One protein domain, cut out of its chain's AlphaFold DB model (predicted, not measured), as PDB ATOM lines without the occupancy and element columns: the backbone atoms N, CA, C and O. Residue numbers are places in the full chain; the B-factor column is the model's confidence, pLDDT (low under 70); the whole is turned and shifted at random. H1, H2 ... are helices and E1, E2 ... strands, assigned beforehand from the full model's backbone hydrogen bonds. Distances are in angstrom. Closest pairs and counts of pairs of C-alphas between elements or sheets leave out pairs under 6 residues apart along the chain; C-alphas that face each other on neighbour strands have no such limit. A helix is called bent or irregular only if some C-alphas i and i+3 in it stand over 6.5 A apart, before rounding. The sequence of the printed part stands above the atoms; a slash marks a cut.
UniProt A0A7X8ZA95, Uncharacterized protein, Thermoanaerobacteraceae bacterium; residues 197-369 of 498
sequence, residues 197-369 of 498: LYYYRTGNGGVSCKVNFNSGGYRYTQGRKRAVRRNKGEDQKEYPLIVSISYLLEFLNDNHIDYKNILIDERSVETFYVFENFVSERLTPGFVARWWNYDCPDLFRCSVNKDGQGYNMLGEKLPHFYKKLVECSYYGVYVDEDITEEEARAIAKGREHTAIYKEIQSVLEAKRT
ATOM      1  N   LEU A 197     167.500 224.302 104.159       97.81
ATOM      2  CA  LEU A 197     166.507 223.334 104.611       97.81
ATOM      3  C   LEU A 197     165.989 223.703 105.998       97.81
ATOM      4  O   LEU A 197     166.774 223.947 106.907       97.81
ATOM      5  N   TYR A 198     164.673 223.668 106.181       97.69
ATOM      6  CA  TYR A 198     164.038 223.859 107.482       97.69
ATOM      7  C   TYR A 198     163.071 222.711 107.785       97.69
ATOM      8  O   TYR A 198     161.989 222.610 107.198       97.69
ATOM      9  N   TYR A 199     163.457 221.836 108.716       97.81
ATOM     10  CA  TYR A 199     162.636 220.710 109.160       97.81
ATOM     11  C   TYR A 199     161.657 221.186 110.224       97.81
ATOM     12  O   TYR A 199     162.047 221.463 111.353       97.81
ATOM     13  N   TYR A 200     160.375 221.263 109.892       95.88
ATOM     14  CA  TYR A 200     159.373 221.824 110.790       95.88
ATOM     15  C   TYR A 200     158.293 220.806 111.141       95.88
ATOM     16  O   TYR A 200     157.925 219.930 110.347       95.88
ATOM     17  N   ARG A 201     157.744 220.966 112.346       95.19
ATOM     18  CA  ARG A 201     156.576 220.218 112.798       95.19
ATOM     19  C   ARG A 201     155.334 220.688 112.048       95.19
ATOM     20  O   ARG A 201     154.998 221.868 112.013       95.19
ATOM     21  N   THR A 202     154.611 219.732 111.491       91.44
ATOM     22  CA  THR A 202     153.324 219.959 110.834       91.44
ATOM     23  C   THR A 202     152.171 219.882 111.843       91.44
ATOM     24  O   THR A 202     152.294 219.286 112.914       91.44
ATOM     25  N   GLY A 203     151.018 220.473 111.508       85.81
ATOM     26  CA  GLY A 203     149.874 220.565 112.429       85.81
ATOM     27  C   GLY A 203     149.293 219.220 112.894       85.81
ATOM     28  O   GLY A 203     148.671 219.164 113.948       85.81
ATOM     29  N   ASN A 204     149.527 218.128 112.161       85.19
ATOM     30  CA  ASN A 204     149.098 216.774 112.535       85.19
ATOM     31  C   ASN A 204     150.176 215.974 113.300       85.19
ATOM     32  O   ASN A 204     150.019 214.768 113.473       85.19
ATOM     33  N   GLY A 205     151.269 216.615 113.730       86.38
ATOM     34  CA  GLY A 205     152.367 215.971 114.461       86.38
ATOM     35  C   GLY A 205     153.440 215.317 113.582       86.38
ATOM     36  O   GLY A 205     154.424 214.813 114.118       86.38
ATOM     37  N   GLY A 206     153.296 215.354 112.252       93.12
ATOM     38  CA  GLY A 206     154.331 214.921 111.310       93.12
ATOM     39  C   GLY A 206     155.484 215.918 111.175       93.12
ATOM     40  O   GLY A 206     155.410 217.035 111.693       93.12
ATOM     41  N   VAL A 207     156.498 215.564 110.387       96.00
ATOM     42  CA  VAL A 207     157.589 216.473 109.989       96.00
ATOM     43  C   VAL A 207     157.582 216.661 108.474       96.00
ATOM     44  O   VAL A 207     157.241 215.759 107.709       96.00
ATOM     45  N   SER A 208     157.908 217.865 108.020       94.94
ATOM     46  CA  SER A 208     158.137 218.188 106.609       94.94
ATOM     47  C   SER A 208     159.320 219.138 106.491       94.94
ATOM     48  O   SER A 208     159.691 219.790 107.464       94.94
ATOM     49  N   CYS A 209     159.902 219.233 105.300       97.00
ATOM     50  CA  CYS A 209     161.038 220.108 105.050       97.00
ATOM     51  C   CYS A 209     160.619 221.281 104.168       97.00
ATOM     52  O   CYS A 209     160.039 221.097 103.100       97.00
ATOM     53  N   LYS A 210     160.879 222.501 104.618       97.19
ATOM     54  CA  LYS A 210     160.833 223.708 103.797       97.19
ATOM     55  C   LYS A 210     162.177 223.862 103.089       97.19
ATOM     56  O   LYS A 210     163.215 223.707 103.722       97.19
ATOM     57  N   VAL A 211     162.157 224.134 101.786       96.69
ATOM     58  CA  VAL A 211     163.354 224.100 100.933       96.69
ATOM     59  C   VAL A 211     163.481 225.386 100.130       96.69
ATOM     60  O   VAL A 211     162.528 225.811  99.467       96.69
ATOM     61  N   ASN A 212     164.682 225.961 100.141       95.88
ATOM     62  CA  ASN A 212     165.118 226.974  99.192       95.88
ATOM     63  C   ASN A 212     166.460 226.573  98.585       95.88
ATOM     64  O   ASN A 212     167.476 226.566  99.267       95.88
ATOM     65  N   PHE A 213     166.458 226.256  97.297       92.75
ATOM     66  CA  PHE A 213     167.658 225.896  96.545       92.75
ATOM     67  C   PHE A 213     167.959 226.919  95.438       92.75
ATOM     68  O   PHE A 213     168.613 226.604  94.451       92.75
ATOM     69  N   ASN A 214     167.459 228.152  95.603       89.88
ATOM     70  CA  ASN A 214     167.782 229.320  94.781       89.88
ATOM     71  C   ASN A 214     167.481 229.156  93.275       89.88
ATOM     72  O   ASN A 214     168.162 229.731  92.431       89.88
ATOM     73  N   SER A 215     166.430 228.401  92.936       85.00
ATOM     74  CA  SER A 215     165.996 228.164  91.552       85.00
ATOM     75  C   SER A 215     164.517 228.497  91.330       85.00
ATOM     76  O   SER A 215     163.669 228.321  92.209       85.00
ATOM     77  N   GLY A 216     164.192 228.937  90.109       76.38
ATOM     78  CA  GLY A 216     162.818 229.184  89.658       76.38
ATOM     79  C   GLY A 216     162.011 227.912  89.350       76.38
ATOM     80  O   GLY A 216     160.777 227.964  89.327       76.38
ATOM     81  N   GLY A 217     162.679 226.768  89.161       81.88
ATOM     82  CA  GLY A 217     162.066 225.478  88.822       81.88
ATOM     83  C   GLY A 217     162.828 224.283  89.403       81.88
ATOM     84  O   GLY A 217     163.996 224.408  89.758       81.88
ATOM     85  N   TYR A 218     162.158 223.134  89.512       85.62
ATOM     86  CA  TYR A 218     162.734 221.884  90.022       85.62
ATOM     87  C   TYR A 218     162.468 220.725  89.062       85.62
ATOM     88  O   TYR A 218     161.465 220.717  88.342       85.62
ATOM     89  N   ARG A 219     163.363 219.738  89.076       83.62
ATOM     90  CA  ARG A 219     163.163 218.433  88.446       83.62
ATOM     91  C   ARG A 219     162.362 217.528  89.374       83.62
ATOM     92  O   ARG A 219     162.463 217.632  90.596       83.62
ATOM     93  N   TYR A 220     161.541 216.681  88.765       73.94
ATOM     94  CA  TYR A 220     160.647 215.767  89.458       73.94
ATOM     95  C   TYR A 220     160.536 214.468  88.666       73.94
ATOM     96  O   TYR A 220     159.841 214.423  87.648       73.94
ATOM     97  N   THR A 221     161.255 213.439  89.108       67.62
ATOM     98  CA  THR A 221     161.380 212.174  88.370       67.62
ATOM     99  C   THR A 221     160.598 211.034  89.013       67.62
ATOM    100  O   THR A 221     160.106 210.167  88.293       67.62
ATOM    101  N   GLN A 222     160.416 211.048  90.337       62.41
ATOM    102  CA  GLN A 222     159.690 210.010  91.075       62.41
ATOM    103  C   GLN A 222     158.780 210.602  92.169       62.41
ATOM    104  O   GLN A 222     158.961 211.729  92.613       62.41
ATOM    105  N   GLY A 223     157.739 209.863  92.572       58.38
ATOM    106  CA  GLY A 223     156.827 210.237  93.663       58.38
ATOM    107  C   GLY A 223     155.398 210.629  93.247       58.38
ATOM    108  O   GLY A 223     154.992 210.569  92.086       58.38
ATOM    109  N   ARG A 224     154.588 211.048  94.234       62.56
ATOM    110  CA  ARG A 224     153.225 211.587  94.023       62.56
ATOM    111  C   ARG A 224     153.238 213.117  94.056       62.56
ATOM    112  O   ARG A 224     153.867 213.681  94.946       62.56
ATOM    113  N   LYS A 225     152.433 213.794  93.217       59.16
ATOM    114  CA  LYS A 225     152.298 215.278  93.134       59.16
ATOM    115  C   LYS A 225     152.138 216.030  94.474       59.16
ATOM    116  O   LYS A 225     152.264 217.245  94.502       59.16
ATOM    117  N   ARG A 226     151.802 215.344  95.574       67.75
ATOM    118  CA  ARG A 226     151.673 215.924  96.924       67.75
ATOM    119  C   ARG A 226     152.982 215.941  97.733       67.75
ATOM    120  O   ARG A 226     153.003 216.581  98.777       67.75
ATOM    121  N   ALA A 227     154.034 215.257  97.277       85.12
ATOM    122  CA  ALA A 227     155.326 215.171  97.962       85.12
ATOM    123  C   ALA A 227     156.136 216.472  97.872       85.12
ATOM    124  O   ALA A 227     156.922 216.753  98.770       85.12
ATOM    125  N   VAL A 228     155.902 217.285  96.836       89.88
ATOM    126  CA  VAL A 228     156.459 218.634  96.686       89.88
ATOM    127  C   VAL A 228     155.307 219.606  96.465       89.88
ATOM    128  O   VAL A 228     154.442 219.381  95.622       89.88
ATOM    129  N   ARG A 229     155.272 220.701  97.223       90.19
ATOM    130  CA  ARG A 229     154.256 221.752  97.076       90.19
ATOM    131  C   ARG A 229     154.857 223.133  97.284       90.19
ATOM    132  O   ARG A 229     155.874 223.282  97.953       90.19
ATOM    133  N   ARG A 230     154.198 224.161  96.750       91.56
ATOM    134  CA  ARG A 230     154.546 225.560  97.044       91.56
ATOM    135  C   ARG A 230     154.225 225.876  98.503       91.56
ATOM    136  O   ARG A 230     153.151 225.514  98.989       91.56
ATOM    137  N   ASN A 231     155.142 226.562  99.176       92.88
ATOM    138  CA  ASN A 231     154.853 227.184 100.459       92.88
ATOM    139  C   ASN A 231     153.892 228.359 100.233       92.88
ATOM    140  O   ASN A 231     154.053 229.105  99.274       92.88
ATOM    141  N   LYS A 232     152.878 228.487 101.088       92.62
ATOM    142  CA  LYS A 232     151.901 229.589 101.077       92.62
ATOM    143  C   LYS A 232     151.899 230.370 102.398       92.62
ATOM    144  O   LYS A 232     150.997 231.168 102.624       92.62
ATOM    145  N   GLY A 233     152.838 230.065 103.294       90.81
ATOM    146  CA  GLY A 233     153.020 230.775 104.555       90.81
ATOM    147  C   GLY A 233     153.771 232.092 104.376       90.81
ATOM    148  O   GLY A 233     154.245 232.415 103.287       90.81
ATOM    149  N   GLU A 234     153.915 232.832 105.472       92.44
ATOM    150  CA  GLU A 234     154.604 234.131 105.513       92.44
ATOM    151  C   GLU A 234     156.077 234.035 105.082       92.44
ATOM    152  O   GLU A 234     156.616 234.945 104.453       92.44
ATOM    153  N   ASP A 235     156.706 232.887 105.331       94.12
ATOM    154  CA  ASP A 235     158.088 232.588 104.968       94.12
ATOM    155  C   ASP A 235     158.248 232.041 103.539       94.12
ATOM    156  O   ASP A 235     159.309 231.531 103.194       94.12
ATOM    157  N   GLN A 236     157.239 232.152 102.666       92.75
ATOM    158  CA  GLN A 236     157.315 231.671 101.277       92.75
ATOM    159  C   GLN A 236     158.489 232.273 100.488       92.75
ATOM    160  O   GLN A 236     159.043 231.608  99.614       92.75
ATOM    161  N   LYS A 237     158.867 233.528 100.765       91.12
ATOM    162  CA  LYS A 237     160.032 234.155 100.117       91.12
ATOM    163  C   LYS A 237     161.348 233.520 100.563       91.12
ATOM    164  O   LYS A 237     162.253 233.378  99.750       91.12
ATOM    165  N   GLU A 238     161.442 233.146 101.836       93.56
ATOM    166  CA  GLU A 238     162.622 232.485 102.393       93.56
ATOM    167  C   GLU A 238     162.672 231.009 101.986       93.56
ATOM    168  O   GLU A 238     163.733 230.516 101.617       93.56
ATOM    169  N   TYR A 239     161.517 230.339 101.982       96.19
ATOM    170  CA  TYR A 239     161.328 228.925 101.685       96.19
ATOM    171  C   TYR A 239     160.177 228.729 100.688       96.19
ATOM    172  O   TYR A 239     159.028 228.543 101.100       96.19
ATOM    173  N   PRO A 240     160.438 228.747  99.371       94.56
ATOM    174  CA  PRO A 240     159.385 228.692  98.356       94.56
ATOM    175  C   PRO A 240     158.715 227.319  98.221       94.56
ATOM    176  O   PRO A 240     157.591 227.238  97.708       94.56
ATOM    177  N   LEU A 241     159.380 226.242  98.649       94.81
ATOM    178  CA  LEU A 241     158.891 224.871  98.532       94.81
ATOM    179  C   LEU A 241     158.757 224.189  99.891       94.81
ATOM    180  O   LEU A 241     159.472 224.488 100.841       94.81
ATOM    181  N   ILE A 242     157.842 223.227  99.947       94.44
ATOM    182  CA  ILE A 242     157.721 222.236 101.013       94.44
ATOM    183  C   ILE A 242     157.853 220.861 100.365       94.44
ATOM    184  O   ILE A 242     157.105 220.546  99.437       94.44
ATOM    185  N   VAL A 243     158.766 220.053 100.889       93.88
ATOM    186  CA  VAL A 243     159.069 218.690 100.465       93.88
ATOM    187  C   VAL A 243     158.777 217.730 101.624       93.88
ATOM    188  O   VAL A 243     159.113 218.002 102.781       93.88
ATOM    189  N   SER A 244     158.103 216.619 101.330       91.75
ATOM    190  CA  SER A 244     157.889 215.524 102.283       91.75
ATOM    191  C   SER A 244     159.227 214.911 102.683       91.75
ATOM    192  O   SER A 244     160.073 214.691 101.822       91.75
ATOM    193  N   ILE A 245     159.404 214.572 103.962       92.62
ATOM    194  CA  ILE A 245     160.650 213.961 104.449       92.62
ATOM    195  C   ILE A 245     160.970 212.658 103.717       92.62
ATOM    196  O   ILE A 245     162.101 212.479 103.283       92.62
ATOM    197  N   SER A 246     159.963 211.811 103.482       88.19
ATOM    198  CA  SER A 246     160.122 210.552 102.742       88.19
ATOM    199  C   SER A 246     160.616 210.716 101.298       88.19
ATOM    200  O   SER A 246     160.984 209.733 100.678       88.19
ATOM    201  N   TYR A 247     160.611 211.939 100.758       89.44
ATOM    202  CA  TYR A 247     161.042 212.251  99.394       89.44
ATOM    203  C   TYR A 247     162.201 213.265  99.357       89.44
ATOM    204  O   TYR A 247     162.640 213.679  98.289       89.44
ATOM    205  N   LEU A 248     162.703 213.713 100.512       92.81
ATOM    206  CA  LEU A 248     163.661 214.817 100.559       92.81
ATOM    207  C   LEU A 248     164.995 214.455  99.899       92.81
ATOM    208  O   LEU A 248     165.500 215.245  99.110       92.81
ATOM    209  N   LEU A 249     165.555 213.279 100.193       92.00
ATOM    210  CA  LEU A 249     166.843 212.869  99.621       92.00
ATOM    211  C   LEU A 249     166.753 212.671  98.101       92.00
ATOM    212  O   LEU A 249     167.600 213.178  97.370       92.00
ATOM    213  N   GLU A 250     165.686 212.029  97.621       91.06
ATOM    214  CA  GLU A 250     165.411 211.885  96.185       91.06
ATOM    215  C   GLU A 250     165.269 213.249  95.503       91.06
ATOM    216  O   GLU A 250     165.884 213.487  94.469       91.06
ATOM    217  N   PHE A 251     164.532 214.184  96.114       92.19
ATOM    218  CA  PHE A 251     164.399 215.545  95.603       92.19
ATOM    219  C   PHE A 251     165.753 216.258  95.480       92.19
ATOM    220  O   PHE A 251     165.996 216.934  94.479       92.19
ATOM    221  N   LEU A 252     166.625 216.136  96.486       93.44
ATOM    222  CA  LEU A 252     167.958 216.746  96.455       93.44
ATOM    223  C   LEU A 252     168.809 216.147  95.325       93.44
ATOM    224  O   LEU A 252     169.404 216.897  94.550       93.44
ATOM    225  N   ASN A 253     168.790 214.821  95.180       91.88
ATOM    226  CA  ASN A 253     169.513 214.105  94.130       91.88
ATOM    227  C   ASN A 253     168.999 214.454  92.719       91.88
ATOM    228  O   ASN A 253     169.782 214.818  91.844       91.88
ATOM    229  N   ASP A 254     167.679 214.441  92.506       91.25
ATOM    230  CA  ASP A 254     167.033 214.774  91.225       91.25
ATOM    231  C   ASP A 254     167.385 216.192  90.739       91.25
ATOM    232  O   ASP A 254     167.399 216.475  89.535       91.25
ATOM    233  N   ASN A 255     167.676 217.094  91.682       92.00
ATOM    234  CA  ASN A 255     168.041 218.485  91.431       92.00
ATOM    235  C   ASN A 255     169.558 218.746  91.491       92.00
ATOM    236  O   ASN A 255     169.955 219.908  91.447       92.00
ATOM    237  N   HIS A 256     170.391 217.696  91.522       91.81
ATOM    238  CA  HIS A 256     171.862 217.781  91.536       91.81
ATOM    239  C   HIS A 256     172.407 218.637  92.687       91.81
ATOM    240  O   HIS A 256     173.360 219.398  92.518       91.81
ATOM    241  N   ILE A 257     171.773 218.549  93.859       92.50
ATOM    242  CA  ILE A 257     172.187 219.301  95.042       92.50
ATOM    243  C   ILE A 257     173.233 218.491  95.806       92.50
ATOM    244  O   ILE A 257     172.913 217.477  96.421       92.50
ATOM    245  N   ASP A 258     174.472 218.982  95.809       91.19
ATOM    246  CA  ASP A 258     175.529 218.452  96.670       91.19
ATOM    247  C   ASP A 258     175.232 218.792  98.138       91.19
ATOM    248  O   ASP A 258     175.048 219.961  98.503       91.19
ATOM    249  N   TYR A 259     175.201 217.767  98.990       92.44
ATOM    250  CA  TYR A 259     174.848 217.907 100.396       92.44
ATOM    251  C   TYR A 259     175.795 218.816 101.181       92.44
ATOM    252  O   TYR A 259     175.369 219.453 102.146       92.44
ATOM    253  N   LYS A 260     177.056 218.963 100.757       90.25
ATOM    254  CA  LYS A 260     177.983 219.877 101.437       90.25
ATOM    255  C   LYS A 260     177.581 221.347 101.309       90.25
ATOM    256  O   LYS A 260     178.005 222.146 102.132       90.25
ATOM    257  N   ASN A 261     176.742 221.693 100.329       93.31
ATOM    258  CA  ASN A 261     176.235 223.050 100.098       93.31
ATOM    259  C   ASN A 261     174.925 223.348 100.848       93.31
ATOM    260  O   ASN A 261     174.312 224.399 100.637       93.31
ATOM    261  N   ILE A 262     174.472 222.421 101.693       95.44
ATOM    262  CA  ILE A 262     173.230 222.549 102.445       95.44
ATOM    263  C   ILE A 262     173.483 223.254 103.778       95.44
ATOM    264  O   ILE A 262     174.333 222.847 104.569       95.44
ATOM    265  N   LEU A 263     172.675 224.278 104.040       95.31
ATOM    266  CA  LEU A 263     172.516 224.920 105.337       95.31
ATOM    267  C   LEU A 263     171.186 224.476 105.948       95.31
ATOM    268  O   LEU A 263     170.129 224.646 105.337       95.31
ATOM    269  N   ILE A 264     171.228 223.942 107.163       96.75
ATOM    270  CA  ILE A 264     170.018 223.587 107.902       96.75
ATOM    271  C   ILE A 264     169.677 224.720 108.866       96.75
ATOM    272  O   ILE A 264     170.524 225.182 109.620       96.75
ATOM    273  N   ASP A 265     168.428 225.173 108.830       96.06
ATOM    274  CA  ASP A 265     167.916 226.213 109.719       96.06
ATOM    275  C   ASP A 265     167.961 225.736 111.176       96.06
ATOM    276  O   ASP A 265     167.463 224.650 111.488       96.06
ATOM    277  N   GLU A 266     168.510 226.553 112.076       94.69
ATOM    278  CA  GLU A 266     168.667 226.231 113.502       94.69
ATOM    279  C   GLU A 266     167.331 225.904 114.185       94.69
ATOM    280  O   GLU A 266     167.270 225.053 115.083       94.69
ATOM    281  N   ARG A 267     166.235 226.512 113.701       95.06
ATOM    282  CA  ARG A 267     164.864 226.287 114.187       95.06
ATOM    283  C   ARG A 267     164.329 224.900 113.844       95.06
ATOM    284  O   ARG A 267     163.226 224.560 114.277       95.06
ATOM    285  N   SER A 268     165.046 224.130 113.022       97.25
ATOM    286  CA  SER A 268     164.652 222.781 112.625       97.25
ATOM    287  C   SER A 268     164.384 221.896 113.845       97.25
ATOM    288  O   SER A 268     164.934 222.115 114.922       97.25
ATOM    289  N   VAL A 269     163.560 220.863 113.698       96.75
ATOM    290  CA  VAL A 269     163.498 219.795 114.708       96.75
ATOM    291  C   VAL A 269     164.863 219.103 114.809       96.75
ATOM    292  O   VAL A 269     165.617 219.077 113.838       96.75
ATOM    293  N   GLU A 270     165.209 218.588 115.984       95.38
ATOM    294  CA  GLU A 270     166.472 217.858 116.190       95.38
ATOM    295  C   GLU A 270     166.343 216.406 115.756       95.38
ATOM    296  O   GLU A 270     167.173 215.893 115.006       95.38
ATOM    297  N   THR A 271     165.261 215.771 116.193       95.81
ATOM    298  CA  THR A 271     164.964 214.375 115.914       95.81
ATOM    299  C   THR A 271     163.524 214.203 115.450       95.81
ATOM    300  O   THR A 271     162.652 215.044 115.692       95.81
ATOM    301  N   PHE A 272     163.282 213.117 114.725       97.31
ATOM    302  CA  PHE A 272     161.951 212.666 114.335       97.31
ATOM    303  C   PHE A 272     161.971 211.160 114.064       97.31
ATOM    304  O   PHE A 272     163.032 210.549 113.998       97.31
ATOM    305  N   TYR A 273     160.802 210.554 113.902       97.88
ATOM    306  CA  TYR A 273     160.641 209.115 113.730       97.88
ATOM    307  C   TYR A 273     160.006 208.799 112.384       97.88
ATOM    308  O   TYR A 273     159.088 209.501 111.940       97.88
ATOM    309  N   VAL A 274     160.483 207.731 111.750       96.25
ATOM    310  CA  VAL A 274     160.015 207.276 110.439       96.25
ATOM    311  C   VAL A 274     159.819 205.769 110.443       96.25
ATOM    312  O   VAL A 274     160.658 205.041 110.953       96.25
ATOM    313  N   PHE A 275     158.739 205.300 109.832       95.12
ATOM    314  CA  PHE A 275     158.634 203.927 109.339       95.12
ATOM    315  C   PHE A 275     157.877 203.959 108.014       95.12
ATOM    316  O   PHE A 275     156.915 204.721 107.868       95.12
ATOM    317  N   GLU A 276     158.317 203.169 107.036       90.12
ATOM    318  CA  GLU A 276     157.833 203.265 105.653       90.12
ATOM    319  C   GLU A 276     157.775 204.735 105.161       90.12
ATOM    320  O   GLU A 276     158.787 205.424 105.092       90.12
ATOM    321  N   ASN A 277     156.573 205.242 104.855       87.94
ATOM    322  CA  ASN A 277     156.311 206.622 104.440       87.94
ATOM    323  C   ASN A 277     155.685 207.488 105.549       87.94
ATOM    324  O   ASN A 277     155.265 208.621 105.292       87.94
ATOM    325  N   PHE A 278     155.556 206.963 106.767       93.00
ATOM    326  CA  PHE A 278     154.990 207.680 107.903       93.00
ATOM    327  C   PHE A 278     156.083 208.399 108.678       93.00
ATOM    328  O   PHE A 278     157.122 207.828 108.982       93.00
ATOM    329  N   VAL A 279     155.816 209.655 109.031       95.06
ATOM    330  CA  VAL A 279     156.779 210.543 109.684       95.06
ATOM    331  C   VAL A 279     156.095 211.224 110.860       95.06
ATOM    332  O   VAL A 279     154.971 211.712 110.715       95.06
ATOM    333  N   SER A 280     156.769 211.290 112.005       96.38
ATOM    334  CA  SER A 280     156.271 211.953 113.212       96.38
ATOM    335  C   SER A 280     157.407 212.615 113.980       96.38
ATOM    336  O   SER A 280     158.468 212.029 114.120       96.38
ATOM    337  N   GLU A 281     157.194 213.820 114.510       95.38
ATOM    338  CA  GLU A 281     158.194 214.494 115.366       95.38
ATOM    339  C   GLU A 281     158.428 213.701 116.661       95.38
ATOM    340  O   GLU A 281     159.530 213.667 117.188       95.38
ATOM    341  N   ARG A 282     157.388 213.024 117.163       95.12
ATOM    342  CA  ARG A 282     157.430 212.230 118.400       95.12
ATOM    343  C   ARG A 282     156.756 210.882 118.221       95.12
ATOM    344  O   ARG A 282     155.865 210.733 117.382       95.12
ATOM    345  N   LEU A 283     157.077 209.934 119.092       95.69
ATOM    346  CA  LEU A 283     156.367 208.660 119.228       95.69
ATOM    347  C   LEU A 283     154.991 208.868 119.885       95.69
ATOM    348  O   LEU A 283     154.755 208.529 121.040       95.69
ATOM    349  N   THR A 284     154.066 209.497 119.158       94.00
ATOM    350  CA  THR A 284     152.694 209.706 119.639       94.00
ATOM    351  C   THR A 284     151.933 208.377 119.699       94.00
ATOM    352  O   THR A 284     152.200 207.493 118.880       94.00
ATOM    353  N   PRO A 285     150.916 208.234 120.574       93.94
ATOM    354  CA  PRO A 285     150.119 207.008 120.644       93.94
ATOM    355  C   PRO A 285     149.522 206.590 119.294       93.94
ATOM    356  O   PRO A 285     149.513 205.411 118.964       93.94
ATOM    357  N   GLY A 286     149.068 207.551 118.479       94.00
ATOM    358  CA  GLY A 286     148.512 207.270 117.152       94.00
ATOM    359  C   GLY A 286     149.558 206.817 116.127       94.00
ATOM    360  O   GLY A 286     149.264 205.956 115.299       94.00
ATOM    361  N   PHE A 287     150.775 207.367 116.182       95.56
ATOM    362  CA  PHE A 287     151.880 206.947 115.317       95.56
ATOM    363  C   PHE A 287     152.363 205.539 115.680       95.56
ATOM    364  O   PHE A 287     152.454 204.684 114.803       95.56
ATOM    365  N   VAL A 288     152.573 205.276 116.973       96.31
ATOM    366  CA  VAL A 288     152.989 203.961 117.484       96.31
ATOM    367  C   VAL A 288     151.915 202.904 117.225       96.31
ATOM    368  O   VAL A 288     152.227 201.829 116.730       96.31
ATOM    369  N   ALA A 289     150.635 203.204 117.472       95.31
ATOM    370  CA  ALA A 289     149.549 202.274 117.159       95.31
ATOM    371  C   ALA A 289     149.509 201.920 115.666       95.31
ATOM    372  O   ALA A 289     149.276 200.768 115.312       95.31
ATOM    373  N   ARG A 290     149.772 202.893 114.783       95.69
ATOM    374  CA  ARG A 290     149.878 202.628 113.346       95.69
ATOM    375  C   ARG A 290     151.069 201.732 113.026       95.69
ATOM    376  O   ARG A 290     150.885 200.792 112.274       95.69
ATOM    377  N   TRP A 291     152.237 201.997 113.604       96.31
ATOM    378  CA  TRP A 291     153.424 201.159 113.431       96.31
ATOM    379  C   TRP A 291     153.158 199.694 113.816       96.31
ATOM    380  O   TRP A 291     153.391 198.797 113.011       96.31
ATOM    381  N   TRP A 292     152.538 199.459 114.979       94.75
ATOM    382  CA  TRP A 292     152.096 198.123 115.402       94.75
ATOM    383  C   TRP A 292     151.098 197.479 114.429       94.75
ATOM    384  O   TRP A 292     151.163 196.282 114.178       94.75
ATOM    385  N   ASN A 293     150.168 198.258 113.870       94.19
ATOM    386  CA  ASN A 293     149.174 197.748 112.920       94.19
ATOM    387  C   ASN A 293     149.766 197.384 111.548       94.19
ATOM    388  O   ASN A 293     149.112 196.678 110.787       94.19
ATOM    389  N   TYR A 294     150.964 197.879 111.230       92.69
ATOM    390  CA  TYR A 294     151.716 197.538 110.020       92.69
ATOM    391  C   TYR A 294     152.662 196.347 110.237       92.69
ATOM    392  O   TYR A 294     153.559 196.132 109.434       92.69
ATOM    393  N   ASP A 295     152.450 195.577 111.308       91.19
ATOM    394  CA  ASP A 295     153.293 194.440 111.698       91.19
ATOM    395  C   ASP A 295     154.741 194.845 112.024       91.19
ATOM    396  O   ASP A 295     155.695 194.130 111.736       91.19
ATOM    397  N   CYS A 296     154.897 196.021 112.645       93.69
ATOM    398  CA  CYS A 296     156.167 196.521 113.178       93.69
ATOM    399  C   CYS A 296     157.327 196.522 112.160       93.69
ATOM    400  O   CYS A 296     158.363 195.908 112.426       93.69
ATOM    401  N   PRO A 297     157.203 197.235 111.021       94.75
ATOM    402  CA  PRO A 297     158.320 197.402 110.088       94.75
ATOM    403  C   PRO A 297     159.486 198.138 110.767       94.75
ATOM    404  O   PRO A 297     159.325 198.676 111.860       94.75
ATOM    405  N   ASP A 298     160.645 198.242 110.117       96.25
ATOM    406  CA  ASP A 298     161.774 199.000 110.674       96.25
ATOM    407  C   ASP A 298     161.350 200.420 111.094       96.25
ATOM    408  O   ASP A 298     160.862 201.227 110.292       96.25
ATOM    409  N   LEU A 299     161.528 200.709 112.385       97.44
ATOM    410  CA  LEU A 299     161.288 202.013 112.982       97.44
ATOM    411  C   LEU A 299     162.616 202.745 113.081       97.44
ATOM    412  O   LEU A 299     163.524 202.311 113.784       97.44
ATOM    413  N   PHE A 300     162.713 203.892 112.425       97.38
ATOM    414  CA  PHE A 300     163.898 204.731 112.422       97.38
ATOM    415  C   PHE A 300     163.722 205.926 113.351       97.38
ATOM    416  O   PHE A 300     162.693 206.606 113.328       97.38
ATOM    417  N   ARG A 301     164.769 206.216 114.121       97.56
ATOM    418  CA  ARG A 301     165.016 207.516 114.739       97.56
ATOM    419  C   ARG A 301     165.940 208.295 113.814       97.56
ATOM    420  O   ARG A 301     167.058 207.869 113.531       97.56
ATOM    421  N   CYS A 302     165.458 209.425 113.327       96.50
ATOM    422  CA  CYS A 302     166.187 210.288 112.421       96.50
ATOM    423  C   CYS A 302     166.754 211.490 113.169       96.50
ATOM    424  O   CYS A 302     166.005 212.174 113.866       96.50
ATOM    425  N   SER A 303     168.039 211.780 112.970       95.62
ATOM    426  CA  SER A 303     168.717 212.951 113.540       95.62
ATOM    427  C   SER A 303     169.042 213.954 112.440       95.62
ATOM    428  O   SER A 303     169.655 213.594 111.433       95.62
ATOM    429  N   VAL A 304     168.631 215.208 112.611       96.75
ATOM    430  CA  VAL A 304     168.883 216.291 111.651       96.75
ATOM    431  C   VAL A 304     170.315 216.808 111.810       96.75
ATOM    432  O   VAL A 304     170.740 217.125 112.917       96.75
ATOM    433  N   ASN A 305     171.049 216.942 110.701       94.69
ATOM    434  CA  ASN A 305     172.461 217.351 110.685       94.69
ATOM    435  C   ASN A 305     172.630 218.879 110.832       94.69
ATOM    436  O   ASN A 305     173.163 219.543 109.942       94.69
ATOM    437  N   LYS A 306     172.077 219.462 111.907       91.38
ATOM    438  CA  LYS A 306     171.946 220.922 112.084       91.38
ATOM    439  C   LYS A 306     173.278 221.671 112.055       91.38
ATOM    440  O   LYS A 306     173.357 222.737 111.459       91.38
ATOM    441  N   ASP A 307     174.301 221.120 112.698       86.06
ATOM    442  CA  ASP A 307     175.650 221.697 112.736       86.06
ATOM    443  C   ASP A 307     176.417 221.496 111.417       86.06
ATOM    444  O   ASP A 307     177.470 222.100 111.182       86.06
ATOM    445  N   GLY A 308     175.886 220.636 110.543       83.06
ATOM    446  CA  GLY A 308     176.511 220.234 109.303       83.06
ATOM    447  C   GLY A 308     177.875 219.574 109.509       83.06
ATOM    448  O   GLY A 308     178.723 219.683 108.625       83.06
ATOM    449  N   GLN A 309     178.137 218.955 110.655       83.62
ATOM    450  CA  GLN A 309     179.412 218.279 110.911       83.62
ATOM    451  C   GLN A 309     179.295 216.759 110.796       83.62
ATOM    452  O   GLN A 309     180.313 216.080 110.698       83.62
ATOM    453  N   GLY A 310     178.076 216.213 110.775       85.56
ATOM    454  CA  GLY A 310     177.852 214.783 110.600       85.56
ATOM    455  C   GLY A 310     178.151 214.315 109.175       85.56
ATOM    456  O   GLY A 310     177.734 214.957 108.205       85.56
ATOM    457  N   TYR A 311     178.798 213.153 109.062       89.69
ATOM    458  CA  TYR A 311     179.064 212.445 107.807       89.69
ATOM    459  C   TYR A 311     178.599 210.989 107.912       89.69
ATOM    460  O   TYR A 311     178.689 210.382 108.979       89.69
ATOM    461  N   ASN A 312     178.109 210.419 106.810       88.06
ATOM    462  CA  ASN A 312     177.850 208.979 106.731       88.06
ATOM    463  C   ASN A 312     179.161 208.191 106.497       88.06
ATOM    464  O   ASN A 312     180.228 208.772 106.298       88.06
ATOM    465  N   MET A 313     179.080 206.855 106.466       85.00
ATOM    466  CA  MET A 313     180.240 205.981 106.209       85.00
ATOM    467  C   MET A 313     180.898 206.187 104.832       85.00
ATOM    468  O   MET A 313     182.037 205.774 104.636       85.00
ATOM    469  N   LEU A 314     180.205 206.827 103.886       85.81
ATOM    470  CA  LEU A 314     180.733 207.172 102.563       85.81
ATOM    471  C   LEU A 314     181.368 208.575 102.527       85.81
ATOM    472  O   LEU A 314     181.843 209.002 101.477       85.81
ATOM    473  N   GLY A 315     181.392 209.292 103.657       84.88
ATOM    474  CA  GLY A 315     181.914 210.656 103.749       84.88
ATOM    475  C   GLY A 315     180.949 211.730 103.241       84.88
ATOM    476  O   GLY A 315     181.374 212.847 102.957       84.88
ATOM    477  N   GLU A 316     179.655 211.429 103.119       86.06
ATOM    478  CA  GLU A 316     178.642 212.383 102.666       86.06
ATOM    479  C   GLU A 316     177.966 213.094 103.840       86.06
ATOM    480  O   GLU A 316     177.524 212.475 104.814       86.06
ATOM    481  N   LYS A 317     177.810 214.412 103.705       89.50
ATOM    482  CA  LYS A 317     177.179 215.289 104.696       89.50
ATOM    483  C   LYS A 317     175.655 215.295 104.555       89.50
ATOM    484  O   LYS A 317     175.056 216.320 104.241       89.50
ATOM    485  N   LEU A 318     175.018 214.136 104.735       93.31
ATOM    486  CA  LEU A 318     173.564 213.998 104.587       93.31
ATOM    487  C   LEU A 318     172.807 215.014 105.461       93.31
ATOM    488  O   LEU A 318     173.251 215.333 106.566       93.31
ATOM    489  N   PRO A 319     171.640 215.509 105.016       95.06
ATOM    490  CA  PRO A 319     170.906 216.521 105.766       95.06
ATOM    491  C   PRO A 319     170.197 215.941 107.009       95.06
ATOM    492  O   PRO A 319     169.797 216.686 107.902       95.06
ATOM    493  N   HIS A 320     170.038 214.620 107.083       95.50
ATOM    494  CA  HIS A 320     169.647 213.877 108.278       95.50
ATOM    495  C   HIS A 320     170.124 212.420 108.170       95.50
ATOM    496  O   HIS A 320     170.352 211.919 107.068       95.50
ATOM    497  N   PHE A 321     170.251 211.743 109.309       94.19
ATOM    498  CA  PHE A 321     170.709 210.356 109.409       94.19
ATOM    499  C   PHE A 321     169.598 209.452 109.920       94.19
ATOM    500  O   PHE A 321     168.874 209.840 110.831       94.19
ATOM    501  N   TYR A 322     169.487 208.250 109.361       93.00
ATOM    502  CA  TYR A 322     168.536 207.229 109.792       93.00
ATOM    503  C   TYR A 322     169.239 206.238 110.720       93.00
ATOM    504  O   TYR A 322     170.134 205.520 110.279       93.00
ATOM    505  N   LYS A 323     168.820 206.173 111.985       94.25
ATOM    506  CA  LYS A 323     169.241 205.131 112.928       94.25
ATOM    507  C   LYS A 323     168.073 204.177 113.142       94.25
ATOM    508  O   LYS A 323     166.977 204.630 113.473       94.25
ATOM    509  N   LYS A 324     168.270 202.875 112.930       95.56
ATOM    510  CA  LYS A 324     167.242 201.870 113.233       95.56
ATOM    511  C   LYS A 324     167.026 201.845 114.740       95.56
ATOM    512  O   LYS A 324     167.923 201.441 115.460       95.56
ATOM    513  N   LEU A 325     165.869 202.307 115.201       97.12
ATOM    514  CA  LEU A 325     165.484 202.298 116.609       97.12
ATOM    515  C   LEU A 325     164.966 200.921 117.027       97.12
ATOM    516  O   LEU A 325     165.321 200.422 118.090       97.12
ATOM    517  N   VAL A 326     164.122 200.324 116.182       96.94
ATOM    518  CA  VAL A 326     163.631 198.950 116.326       96.94
ATOM    519  C   VAL A 326     163.596 198.310 114.944       96.94
ATOM    520  O   VAL A 326     163.047 198.893 114.011       96.94
ATOM    521  N   GLU A 327     164.148 197.111 114.826       95.12
ATOM    522  CA  GLU A 327     164.076 196.275 113.626       95.12
ATOM    523  C   GLU A 327     163.474 194.922 113.994       95.12
ATOM    524  O   GLU A 327     163.860 194.301 114.987       95.12
ATOM    525  N   CYS A 328     162.520 194.471 113.187       88.06
ATOM    526  CA  CYS A 328     161.886 193.168 113.336       88.06
ATOM    527  C   CYS A 328     162.191 192.345 112.087       88.06
ATOM    528  O   CYS A 328     161.685 192.624 111.005       88.06
ATOM    529  N   SER A 329     163.027 191.322 112.242       81.00
ATOM    530  CA  SER A 329     163.405 190.420 111.157       81.00
ATOM    531  C   SER A 329     163.057 188.974 111.502       81.00
ATOM    532  O   SER A 329     162.709 188.641 112.637       81.00
ATOM    533  N   TYR A 330     163.219 188.074 110.530       68.69
ATOM    534  CA  TYR A 330     163.093 186.632 110.761       68.69
ATOM    535  C   TYR A 330     164.053 186.112 111.853       68.69
ATOM    536  O   TYR A 330     163.747 185.145 112.554       68.69
ATOM    537  N   TYR A 331     165.203 186.770 112.028       69.25
ATOM    538  CA  TYR A 331     166.224 186.390 113.005       69.25
ATOM    539  C   TYR A 331     165.913 186.872 114.426       69.25
ATOM    540  O   TYR A 331     166.454 186.327 115.391       69.25
ATOM    541  N   GLY A 332     165.007 187.839 114.577       82.06
ATOM    542  CA  GLY A 332     164.567 188.348 115.869       82.06
ATOM    543  C   GLY A 332     164.301 189.847 115.857       82.06
ATOM    544  O   GLY A 332     164.193 190.476 114.804       82.06
ATOM    545  N   VAL A 333     164.198 190.400 117.063       91.31
ATOM    546  CA  VAL A 333     164.069 191.838 117.283       91.31
ATOM    547  C   VAL A 333     165.446 192.409 117.598       91.31
ATOM    548  O   VAL A 333     166.184 191.846 118.407       91.31
ATOM    549  N   TYR A 334     165.776 193.518 116.951       93.56
ATOM    550  CA  TYR A 334     166.879 194.393 117.314       93.56
ATOM    551  C   TYR A 334     166.309 195.698 117.868       93.56
ATOM    552  O   TYR A 334     165.330 196.230 117.340       93.56
ATOM    553  N   VAL A 335     166.927 196.211 118.929       95.94
ATOM    554  CA  VAL A 335     166.615 197.512 119.519       95.94
ATOM    555  C   VAL A 335     167.918 198.281 119.643       95.94
ATOM    556  O   VAL A 335     168.918 197.740 120.106       95.94
ATOM    557  N   ASP A 336     167.894 199.540 119.222       95.25
ATOM    558  CA  ASP A 336     169.059 200.412 119.275       95.25
ATOM    559  C   ASP A 336     169.596 200.550 120.699       95.25
ATOM    560  O   ASP A 336     168.847 200.856 121.634       95.25
ATOM    561  N   GLU A 337     170.911 200.424 120.849       93.00
ATOM    562  CA  GLU A 337     171.564 200.561 122.147       93.00
ATOM    563  C   GLU A 337     171.408 201.962 122.737       93.00
ATOM    564  O   GLU A 337     171.581 202.111 123.927       93.00
ATOM    565  N   ASP A 338     171.026 202.996 121.981       94.06
ATOM    566  CA  ASP A 338     170.788 204.350 122.500       94.06
ATOM    567  C   ASP A 338     169.291 204.652 122.697       94.06
ATOM    568  O   ASP A 338     168.899 205.821 122.774       94.06
ATOM    569  N   ILE A 339     168.424 203.634 122.759       96.25
ATOM    570  CA  ILE A 339     167.006 203.838 123.087       96.25
ATOM    571  C   ILE A 339     166.856 204.482 124.473       96.25
ATOM    572  O   ILE A 339     167.545 204.098 125.429       96.25
ATOM    573  N   THR A 340     165.967 205.471 124.594       95.38
ATOM    574  CA  THR A 340     165.670 206.122 125.880       95.38
ATOM    575  C   THR A 340     164.503 205.460 126.613       95.38
ATOM    576  O   THR A 340     163.679 204.761 126.023       95.38
ATOM    577  N   GLU A 341     164.382 205.727 127.913       95.56
ATOM    578  CA  GLU A 341     163.230 205.301 128.716       95.56
ATOM    579  C   GLU A 341     161.908 205.869 128.181       95.56
ATOM    580  O   GLU A 341     160.873 205.201 128.198       95.56
ATOM    581  N   GLU A 342     161.914 207.114 127.703       95.81
ATOM    582  CA  GLU A 342     160.743 207.759 127.111       95.81
ATOM    583  C   GLU A 342     160.319 207.062 125.817       95.81
ATOM    584  O   GLU A 342     159.127 206.810 125.629       95.81
ATOM    585  N   GLU A 343     161.279 206.727 124.952       97.00
ATOM    586  CA  GLU A 343     161.041 205.995 123.707       97.00
ATOM    587  C   GLU A 343     160.519 204.588 123.994       97.00
ATOM    588  O   GLU A 343     159.482 204.194 123.457       97.00
ATOM    589  N   ALA A 344     161.171 203.873 124.912       96.50
ATOM    590  CA  ALA A 344     160.764 202.552 125.369       96.50
ATOM    591  C   ALA A 344     159.319 202.543 125.889       96.50
ATOM    592  O   ALA A 344     158.493 201.743 125.440       96.50
ATOM    593  N   ARG A 345     158.982 203.480 126.789       95.62
ATOM    594  CA  ARG A 345     157.614 203.631 127.309       95.62
ATOM    595  C   ARG A 345     156.622 203.966 126.200       95.62
ATOM    596  O   ARG A 345     155.516 203.436 126.213       95.62
ATOM    597  N   ALA A 346     156.977 204.834 125.255       96.00
ATOM    598  CA  ALA A 346     156.081 205.217 124.167       96.00
ATOM    599  C   ALA A 346     155.796 204.053 123.203       96.00
ATOM    600  O   ALA A 346     154.644 203.871 122.810       96.00
ATOM    601  N   ILE A 347     156.817 203.263 122.856       96.19
ATOM    602  CA  ILE A 347     156.724 202.134 121.917       96.19
ATOM    603  C   ILE A 347     155.931 200.971 122.518       96.19
ATOM    604  O   ILE A 347     155.088 200.380 121.837       96.19
ATOM    605  N   ALA A 348     156.192 200.644 123.786       92.56
ATOM    606  CA  ALA A 348     155.708 199.409 124.392       92.56
ATOM    607  C   ALA A 348     154.425 199.540 125.226       92.56
ATOM    608  O   ALA A 348     153.906 198.521 125.682       92.56
ATOM    609  N   LYS A 349     153.897 200.752 125.435       92.25
ATOM    610  CA  LYS A 349     152.699 200.980 126.260       92.25
ATOM    611  C   LYS A 349     151.517 200.104 125.818       92.25
ATOM    612  O   LYS A 349     151.014 200.254 124.705       92.25
ATOM    613  N   GLY A 350     151.033 199.243 126.715       91.25
ATOM    614  CA  GLY A 350     149.937 198.301 126.456       91.25
ATOM    615  C   GLY A 350     150.338 197.074 125.623       91.25
ATOM    616  O   GLY A 350     149.467 196.362 125.117       91.25
ATOM    617  N   ARG A 351     151.643 196.843 125.426       92.38
ATOM    618  CA  ARG A 351     152.248 195.762 124.627       92.38
ATOM    619  C   ARG A 351     153.356 195.030 125.397       92.38
ATOM    620  O   ARG A 351     154.253 194.439 124.798       92.38
ATOM    621  N   GLU A 352     153.262 194.999 126.723       93.12
ATOM    622  CA  GLU A 352     154.273 194.464 127.648       93.12
ATOM    623  C   GLU A 352     154.457 192.932 127.556       93.12
ATOM    624  O   GLU A 352     155.359 192.350 128.146       93.12
ATOM    625  N   HIS A 353     153.617 192.239 126.790       90.31
ATOM    626  CA  HIS A 353     153.710 190.795 126.551       90.31
ATOM    627  C   HIS A 353     154.507 190.436 125.283       90.31
ATOM    628  O   HIS A 353     154.722 189.256 125.003       90.31
ATOM    629  N   THR A 354     154.914 191.426 124.485       92.44
ATOM    630  CA  THR A 354     155.498 191.215 123.151       92.44
ATOM    631  C   THR A 354     157.005 190.945 123.192       92.44
ATOM    632  O   THR A 354     157.695 191.316 124.139       92.44
ATOM    633  N   ALA A 355     157.538 190.319 122.133       90.69
ATOM    634  CA  ALA A 355     158.982 190.118 121.980       90.69
ATOM    635  C   ALA A 355     159.747 191.451 121.904       90.69
ATOM    636  O   ALA A 355     160.808 191.574 122.506       90.69
ATOM    637  N   ILE A 356     159.165 192.462 121.247       94.50
ATOM    638  CA  ILE A 356     159.739 193.811 121.158       94.50
ATOM    639  C   ILE A 356     159.899 194.426 122.544       94.50
ATOM    640  O   ILE A 356     160.971 194.921 122.869       94.50
ATOM    641  N   TYR A 357     158.869 194.354 123.392       94.88
ATOM    642  CA  TYR A 357     158.984 194.862 124.758       94.88
ATOM    643  C   TYR A 357     160.098 194.164 125.541       94.88
ATOM    644  O   TYR A 357     160.886 194.840 126.197       94.88
ATOM    645  N   LYS A 358     160.190 192.833 125.450       93.56
ATOM    646  CA  LYS A 358     161.237 192.065 126.136       93.56
ATOM    647  C   LYS A 358     162.642 192.474 125.696       93.56
ATOM    648  O   LYS A 358     163.510 192.599 126.550       93.56
ATOM    649  N   GLU A 359     162.848 192.713 124.401       95.50
ATOM    650  CA  GLU A 359     164.137 193.183 123.879       95.50
ATOM    651  C   GLU A 359     164.445 194.624 124.319       95.50
ATOM    652  O   GLU A 359     165.562 194.936 124.722       95.50
ATOM    653  N   ILE A 360     163.439 195.507 124.332       96.56
ATOM    654  CA  ILE A 360     163.590 196.867 124.871       96.56
ATOM    655  C   ILE A 360     164.018 196.812 126.343       96.56
ATOM    656  O   ILE A 360     164.939 197.519 126.741       96.56
ATOM    657  N   GLN A 361     163.362 195.980 127.159       95.75
ATOM    658  CA  GLN A 361     163.720 195.848 128.571       95.75
ATOM    659  C   GLN A 361     165.135 195.298 128.752       95.75
ATOM    660  O   GLN A 361     165.858 195.837 129.581       95.75
ATOM    661  N   SER A 362     165.567 194.314 127.958       95.31
ATOM    662  CA  SER A 362     166.932 193.792 128.071       95.31
ATOM    663  C   SER A 362     167.996 194.816 127.693       95.31
ATOM    664  O   SER A 362     169.033 194.853 128.346       95.31
ATOM    665  N   VAL A 363     167.751 195.673 126.693       96.62
ATOM    666  CA  VAL A 363     168.664 196.786 126.371       96.62
ATOM    667  C   VAL A 363     168.738 197.777 127.535       96.62
ATOM    668  O   VAL A 363     169.825 198.191 127.932       96.62
ATOM    669  N   LEU A 364     167.596 198.151 128.119       96.62
ATOM    670  CA  LEU A 364     167.573 199.068 129.262       96.62
ATOM    671  C   LEU A 364     168.214 198.460 130.514       96.62
ATOM    672  O   LEU A 364     168.885 199.170 131.260       96.62
ATOM    673  N   GLU A 365     168.029 197.163 130.752       96.00
ATOM    674  CA  GLU A 365     168.680 196.451 131.847       96.00
ATOM    675  C   GLU A 365     170.191 196.387 131.628       96.00
ATOM    676  O   GLU A 365     170.928 196.812 132.510       96.00
ATOM    677  N   ALA A 366     170.654 196.006 130.433       95.56
ATOM    678  CA  ALA A 366     172.078 195.960 130.097       95.56
ATOM    679  C   ALA A 366     172.795 197.298 130.344       95.56
ATOM    680  O   ALA A 366     173.923 197.304 130.828       95.56
ATOM    681  N   LYS A 367     172.130 198.435 130.086       94.19
ATOM    682  CA  LYS A 367     172.654 199.778 130.409       94.19
ATOM    683  C   LYS A 367     172.786 200.059 131.902       94.19
ATOM    684  O   LYS A 367     173.614 200.874 132.301       94.19
ATOM    685  N   ARG A 368     171.885 199.497 132.708       95.19
ATOM    686  CA  ARG A 368     171.804 199.734 134.156       95.19
ATOM    687  C   ARG A 368     172.680 198.763 134.946       95.19
ATOM    688  O   ARG A 368     173.040 199.082 136.074       95.19
ATOM    689  N   THR A 369     172.982 197.596 134.381       95.50
ATOM    690  CA  THR A 369     173.801 196.554 135.004       95.50
ATOM    691  C   THR A 369     175.284 196.923 134.959       95.50
ATOM    692  O   THR A 369     175.801 197.382 133.942       95.50
TER     693      THR A 369
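What this domain is: This is residues 197 to 369 of the 498 residues of an uncharacterized protein of Thermoanaerobacteraceae bacterium (UniProt A0A7X8ZA95). Two twisted antiparallel sheets follow each other along an elongated body: E1 E2 E4 E3 at one end, with H2 on one face, and E7 E6 E8 E9 E10 from the middle to the other end. There the bent strand E9 and E10 reach toward the helical hairpin H4 and H5, while H3 packs over E7 and E6. The printed part has 173 residues, with five named helices and ten named strands in the order E1 E2 E3 H1 E4 H2 E5 E6 E7 H3 E8 E9 E10 H4 H5, a mixed class. It is compact, with a radius of gyration of the C-alphas of 17.6 A, and spans 54 by 32 by 30 A.

Where its parts are: E1, residues 197 to 201, begins at C-alpha 197 (166.507, 223.334, 104.611). E2 is 207 to 212, E3 228 to 230, H1 234 to 237, E4 241 to 244 and H2 245 to 254, 14.7 A long. H1 and H2 are irregular: C-alphas 234 and 237 are 7.7 A apart, and 246 and 249 are 7.8 A apart. E5 is 262 to 264, E6 271 to 275, E7 278 to 280, H3 285 to 293 and E8 299 to 304. E9, 320 to 329, is 24.4 A long and bends by 61 degrees at residue 326. E10 is 332 to 335, H4 341 to 348, and H5, 355 to 368, is 20.1 A long, ending at C-alpha 368 (171.804, 199.734, 134.156).

How they stand to each other: In the first sheet, N 198 and O 210 of the hairpin E1 and E2 are 2.9 A apart. H2 is over E4 at a height of 8.9 A, and H1 only grazes this sheet. E5 pairs with no named strand; C-alphas 197 and 264, the closest of E1 and E5, are 4.8 A apart. E7, H3 and E8 form a split strand-helix-strand unit, E6 between the strands, with a right-handed crossover. E8, E9 and E10 form a meander, each strand the antiparallel neighbour of the one before; N 301 and O 323 are 2.8 A apart, N 327 and O 334 2.9 A. H3 and H5 are on the same face, H2 on the opposite face. H4 and H5 touch at a shallow tilt of 13 degrees, C-alphas 348 and 357 being closest at 5.6 A. Every O i to N i+4 pair is within hydrogen-bond range in H3, H4 and H5, and 4 of 6 in H2; H1 is too short for one.

The domain as a whole: The farthest C-alphas, of Gly 216 and Thr 369, are 56.9 A apart. The printed part has no cut. The links E2 to E3 and E8 to E9 are long. Residues 221 to 226 and 330 to 331 have pLDDT under 70.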